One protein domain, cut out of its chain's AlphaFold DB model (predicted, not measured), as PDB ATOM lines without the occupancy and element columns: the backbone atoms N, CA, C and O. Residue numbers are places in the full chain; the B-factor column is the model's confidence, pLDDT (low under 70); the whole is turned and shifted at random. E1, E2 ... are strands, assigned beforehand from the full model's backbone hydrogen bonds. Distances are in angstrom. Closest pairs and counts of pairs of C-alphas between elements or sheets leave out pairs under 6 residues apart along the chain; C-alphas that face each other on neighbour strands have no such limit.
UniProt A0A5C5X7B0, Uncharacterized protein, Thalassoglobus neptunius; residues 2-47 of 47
ATOM      1  N   ILE A   2      49.517  33.849  29.943       50.19
ATOM      2  CA  ILE A   2      49.633  34.858  28.878       50.19
ATOM      3  C   ILE A   2      49.692  34.098  27.549       50.19
ATOM      4  O   ILE A   2      50.589  33.283  27.346       50.19
ATOM      5  N   ALA A   3      48.728  34.321  26.658       53.09
ATOM      6  CA  ALA A   3      48.788  33.772  25.311       53.09
ATOM      7  C   ALA A   3      49.923  34.481  24.557       53.09
ATOM      8  O   ALA A   3      49.778  35.624  24.139       53.09
ATOM      9  N   LEU A   4      51.082  33.835  24.436       54.78
ATOM     10  CA  LEU A   4      52.208  34.343  23.652       54.78
ATOM     11  C   LEU A   4      52.061  33.869  22.202       54.78
ATOM     12  O   LEU A   4      51.859  32.678  21.947       54.78
ATOM     13  N   ALA A   5      52.206  34.777  21.238       61.53
ATOM     14  CA  ALA A   5      52.444  34.385  19.853       61.53
ATOM     15  C   ALA A   5      53.954  34.216  19.656       61.53
ATOM     16  O   ALA A   5      54.703  35.182  19.764       61.53
ATOM     17  N   ASN A   6      54.412  32.989  19.391       63.53
ATOM     18  CA  ASN A   6      55.825  32.680  19.113       63.53
ATOM     19  C   ASN A   6      56.791  33.181  20.210       63.53
ATOM     20  O   ASN A   6      57.861  33.703  19.912       63.53
ATOM     21  N   GLY A   7      56.378  33.087  21.479       70.25
ATOM     22  CA  GLY A   7      57.174  33.535  22.629       70.25
ATOM     23  C   GLY A   7      57.190  35.050  22.865       70.25
ATOM     24  O   GLY A   7      57.828  35.495  23.812       70.25
ATOM     25  N   ARG A   8      56.480  35.853  22.058       76.06
ATOM     26  CA  ARG A   8      56.428  37.315  22.222       76.06
ATOM     27  C   ARG A   8      55.172  37.761  22.979       76.06
ATOM     28  O   ARG A   8      54.067  37.327  22.623       76.06
ATOM     29  N   PRO A   9      55.310  38.633  23.996       83.38
ATOM     30  CA  PRO A   9      54.164  39.244  24.658       83.38
ATOM     31  C   PRO A   9      53.388  40.134  23.682       83.38
ATOM     32  O   PRO A   9      53.934  40.629  22.695       83.38
ATOM     33  N   ALA A  10      52.093  40.315  23.940       86.94
ATOM     34  CA  ALA A  10      51.319  41.322  23.225       86.94
ATOM     35  C   ALA A  10      51.844  42.727  23.592       86.94
ATOM     36  O   ALA A  10      52.197  42.946  24.755       86.94
ATOM     37  N   PRO A  11      51.902  43.681  22.645       88.94
ATOM     38  CA  PRO A  11      52.203  45.076  22.953       88.94
ATOM     39  C   PRO A  11      51.210  45.675  23.964       88.94
ATOM     40  O   PRO A  11      50.077  45.207  24.088       88.94
ATOM     41  N   LYS A  12      51.610  46.746  24.663       89.38
ATOM     42  CA  LYS A  12      50.733  47.466  25.602       89.38
ATOM     43  C   LYS A  12      49.454  47.930  24.889       89.38
ATOM     44  O   LYS A  12      49.531  48.500  23.806       89.38
ATOM     45  N   GLY A  13      48.291  47.691  25.500       89.62
ATOM     46  CA  GLY A  13      46.986  48.018  24.908       89.62
ATOM     47  C   GLY A  13      46.490  47.006  23.867       89.62
ATOM     48  O   GLY A  13      45.511  47.272  23.172       89.62
ATOM     49  N   TYR A  14      47.145  45.848  23.747       91.69
ATOM     50  CA  TYR A  14      46.716  44.742  22.899       91.69
ATOM     51  C   TYR A  14      46.745  43.418  23.663       91.69
ATOM     52  O   TYR A  14      47.437  43.263  24.669       91.69
ATOM     53  N   ARG A  15      46.026  42.425  23.141       90.19
ATOM     54  CA  ARG A  15      46.058  41.042  23.623       90.19
ATOM     55  C   ARG A  15      46.029  40.058  22.460       90.19
ATOM     56  O   ARG A  15      45.396  40.303  21.433       90.19
ATOM     57  N   TRP A  16      46.686  38.920  22.642       89.75
ATOM     58  CA  TRP A  16      46.568  37.794  21.725       89.75
ATOM     59  C   TRP A  16      45.312  36.986  22.047       89.75
ATOM     60  O   TRP A  16      45.112  36.566  23.187       89.75
ATOM     61  N   ILE A  17      44.494  36.720  21.033       89.69
ATOM     62  CA  ILE A  17      43.364  35.791  21.109       89.69
ATOM     63  C   ILE A  17      43.665  34.596  20.215       89.69
ATOM     64  O   ILE A  17      44.163  34.758  19.100       89.69
ATOM     65  N   SER A  18      43.375  33.394  20.713       91.31
ATOM     66  CA  SER A  18      43.507  32.152  19.952       91.31
ATOM     67  C   SER A  18      42.150  31.476  19.780       91.31
ATOM     68  O   SER A  18      41.455  31.261  20.771       91.31
ATOM     69  N   CYS A  19      41.800  31.103  18.549       90.75
ATOM     70  CA  CYS A  19      40.539  30.427  18.223       90.75
ATOM     71  C   CYS A  19      40.800  29.225  17.308       90.75
ATOM     72  O   CYS A  19      41.580  29.328  16.363       90.75
ATOM     73  N   LYS A  20      40.140  28.087  17.556       92.56
ATOM     74  CA  LYS A  20      40.253  26.892  16.691       92.56
ATOM     75  C   LYS A  20      39.520  27.058  15.359       92.56
ATOM     76  O   LYS A  20      39.914  26.467  14.360       92.56
ATOM     77  N   GLU A  21      38.477  27.880  15.350       94.38
ATOM     78  CA  GLU A  21      37.651  28.136  14.176       94.38
ATOM     79  C   GLU A  21      37.325  29.616  14.067       94.38
ATOM     80  O   GLU A  21      37.189  30.305  15.082       94.38
ATOM     81  N   VAL A  22      37.162  30.089  12.836       94.06
ATOM     82  CA  VAL A  22      36.701  31.449  12.552       94.06
ATOM     83  C   VAL A  22      35.614  31.430  11.495       94.06
ATOM     84  O   VAL A  22      35.668  30.648  10.548       94.06
ATOM     85  N   LYS A  23      34.626  32.310  11.636       95.88
ATOM     86  CA  LYS A  23      33.584  32.489  10.627       95.88
ATOM     87  C   LYS A  23      34.062  33.498   9.590       95.88
ATOM     88  O   LYS A  23      34.361  34.641   9.927       95.88
ATOM     89  N   HIS A  24      34.130  33.091   8.328       93.62
ATOM     90  CA  HIS A  24      34.456  34.009   7.245       93.62
ATOM     91  C   HIS A  24      33.321  35.015   7.049       93.62
ATOM     92  O   HIS A  24      32.183  34.621   6.798       93.62
ATOM     93  N   TRP A  25      33.632  36.308   7.134       93.81
ATOM     94  CA  TRP A  25      32.622  37.368   7.137       93.81
ATOM     95  C   TRP A  25      31.784  37.407   5.851       93.81
ATOM     96  O   TRP A  25      30.581  37.630   5.923       93.81
ATOM     97  N   ARG A  26      32.389  37.140   4.681       96.50
ATOM     98  CA  ARG A  26      31.693  37.238   3.386       96.50
ATOM     99  C   ARG A  26      30.873  36.000   3.043       96.50
ATOM    100  O   ARG A  26      29.784  36.120   2.505       96.50
ATOM    101  N   SER A  27      31.412  34.806   3.294       96.38
ATOM    102  CA  SER A  27      30.754  33.548   2.897       96.38
ATOM    103  C   SER A  27      29.996  32.864   4.030       96.38
ATOM    104  O   SER A  27      29.333  31.860   3.791       96.38
ATOM    105  N   GLY A  28      30.152  33.330   5.271       96.00
ATOM    106  CA  GLY A  28      29.569  32.712   6.461       96.00
ATOM    107  C   GLY A  28      30.158  31.347   6.837       96.00
ATOM    108  O   GLY A  28      29.751  30.785   7.852       96.00
ATOM    109  N   LYS A  29      31.108  30.810   6.059       96.38
ATOM    110  CA  LYS A  29      31.695  29.484   6.289       96.38
ATOM    111  C   LYS A  29      32.590  29.481   7.526       96.38
ATOM    112  O   LYS A  29      33.370  30.410   7.730       96.38
ATOM    113  N   MET A  30      32.519  28.402   8.301       96.50
ATOM    114  CA  MET A  30      33.484  28.121   9.364       96.50
ATOM    115  C   MET A  30      34.790  27.632   8.739       96.50
ATOM    116  O   MET A  30      34.796  26.689   7.949       96.50
ATOM    117  N   ILE A  31      35.891  28.300   9.064       94.50
ATOM    118  CA  ILE A  31      37.230  27.971   8.585       94.50
ATOM    119  C   ILE A  31      38.031  27.401   9.751       94.50
ATOM    120  O   ILE A  31      38.077  27.983  10.838       94.50
ATOM    121  N   ARG A  32      38.698  26.278   9.483       95.31
ATOM    122  CA  ARG A  32      39.704  25.643  10.341       95.31
ATOM    123  C   ARG A  32      41.031  25.593   9.594       95.31
ATOM    124  O   ARG A  32      41.042  25.480   8.365       95.31
ATOM    125  N   ARG A  33      42.152  25.659  10.311       89.94
ATOM    126  CA  ARG A  33      43.463  25.410   9.700       89.94
ATOM    127  C   ARG A  33      43.638  23.913   9.449       89.94
ATOM    128  O   ARG A  33      43.232  23.096  10.271       89.94
ATOM    129  N   LYS A  34      44.259  23.557   8.323       91.56
ATOM    130  CA  LYS A  34      44.523  22.154   7.952       91.56
ATOM    131  C   LYS A  34      45.533  21.472   8.879       91.56
ATOM    132  O   LYS A  34      45.477  20.265   9.049       91.56
ATOM    133  N   ASP A  35      46.427  22.250   9.481       91.75
ATOM    134  CA  ASP A  35      47.459  21.789  10.416       91.75
ATOM    135  C   ASP A  35      46.944  21.591  11.856       91.75
ATOM    136  O   ASP A  35      47.719  21.268  12.749       91.75
ATOM    137  N   GLY A  36      45.646  21.810  12.108       87.62
ATOM    138  CA  GLY A  36      45.033  21.658  13.431       87.62
ATOM    139  C   GLY A  36      45.431  22.731  14.451       87.62
ATOM    140  O   GLY A  36      44.934  22.717  15.580       87.62
ATOM    141  N   LEU A  37      46.288  23.685  14.075       89.44
ATOM    142  CA  LEU A  37      46.690  24.772  14.956       89.44
ATOM    143  C   LEU A  37      45.579  25.829  15.053       89.44
ATOM    144  O   LEU A  37      44.815  26.029  14.107       89.44
ATOM    145  N   PRO A  38      45.476  26.553  16.181       89.06
ATOM    146  CA  PRO A  38      44.543  27.662  16.287       89.06
ATOM    147  C   PRO A  38      44.985  28.849  15.417       89.06
ATOM    148  O   PRO A  38      46.173  29.073  15.146       89.06
ATOM    149  N   PHE A  39      44.016  29.657  15.008       89.69
ATOM    150  CA  PHE A  39      44.268  31.014  14.541       89.69
ATOM    151  C   PHE A  39      44.689  31.884  15.722       89.69
ATOM    152  O   PHE A  39      44.159  31.723  16.821       89.69
ATOM    153  N   ARG A  40      45.617  32.814  15.492       90.56
ATOM    154  CA  ARG A  40      46.031  33.823  16.473       90.56
ATOM    155  C   ARG A  40      45.779  35.212  15.914       90.56
ATOM    156  O   ARG A  40      46.233  35.517  14.817       90.56
ATOM    157  N   PHE A  41      45.101  36.043  16.694       89.69
ATOM    158  CA  PHE A  41      44.787  37.425  16.347       89.69
ATOM    159  C   PHE A  41      45.328  38.358  17.418       89.69
ATOM    160  O   PHE A  41      45.170  38.085  18.610       89.69
ATOM    161  N   LEU A  42      45.945  39.459  16.996       91.69
ATOM    162  CA  LEU A  42      46.265  40.562  17.888       91.69
ATOM    163  C   LEU A  42      45.072  41.511  17.897       91.69
ATOM    164  O   LEU A  42      44.721  42.061  16.854       91.69
ATOM    165  N   VAL A  43      44.440  41.689  19.050       91.25
ATOM    166  CA  VAL A  43      43.304  42.606  19.186       91.25
ATOM    167  C   VAL A  43      43.664  43.736  20.129       91.25
ATOM    168  O   VAL A  43      44.369  43.521  21.114       91.25
ATOM    169  N   CYS A  44      43.193  44.941  19.821       91.62
ATOM    170  CA  CYS A  44      43.340  46.080  20.716       91.62
ATOM    171  C   CYS A  44      42.438  45.870  21.937       91.62
ATOM    172  O   CYS A  44      41.245  45.591  21.794       91.62
ATOM    173  N   ASP A  45      43.019  45.980  23.126       85.69
ATOM    174  CA  ASP A  45      42.312  45.925  24.400       85.69
ATOM    175  C   ASP A  45      41.760  47.326  24.690       85.69
ATOM    176  O   ASP A  45      42.308  48.089  25.481       85.69
ATOM    177  N   LYS A  46      40.707  47.708  23.954       70.75
ATOM    178  CA  LYS A  46      39.927  48.919  24.243       70.75
ATOM    179  C   LYS A  46      39.033  48.632  25.447       70.75
ATOM    180  O   LYS A  46      37.855  48.321  25.273       70.75
ATOM    181  N   ARG A  47      39.629  48.616  26.634       59.59
ATOM    182  CA  ARG A  47      38.896  48.614  27.899       59.59
ATOM    183  C   ARG A  47      38.532  50.034  28.297       59.59
ATOM    184  O   ARG A  47      39.363  50.929  28.035       59.59
TER     185      ARG A  47
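Overview. This is residues 2 to 47 of the 47 residues of an uncharacterized protein of Thalassoglobus neptunius (UniProt A0A5C5X7B0). With little regular structure, this is a flat two-stranded hairpin, E1 and E2, drawn out at one end into a wide loop, residues 20 to 38, in which residues 22 to 23 pair antiparallel with 30 to 31. At the hairpin's other end, residues 2 to 13 form an arm without a named element. The printed part has 46 residues, 12 of them in E1 and then E2, an antiparallel sheet; the class is all strand, with no named helix. It is loose, with a radius of gyration of the C-alphas of 12.4 A, and spans 33 by 24 by 11 A.

Along the chain. E1, residues 14 to 19, begins at C-alpha 14 (46.716, 44.742, 22.899) and is 16.3 A long. E2, residues 39 to 44, is also 16.3 A long and ends at C-alpha 44 (43.340, 46.080, 20.716).

Arrangement. E1 and E2 are a hairpin, antiparallel at 153 degrees. C-alphas 14 and 44 face each other at 4.2 A. N 15 and O 43, 2.8 A, and N 39 and O 19, 2.8 A, are within hydrogen-bond range.

Size, cuts and confidence. The farthest C-alphas, of Lys 34 and Arg 47, are 33.6 A apart. The printed part has no cut; the 19-residue link is long. Residues 2 to 6 and 47 have pLDDT under 70.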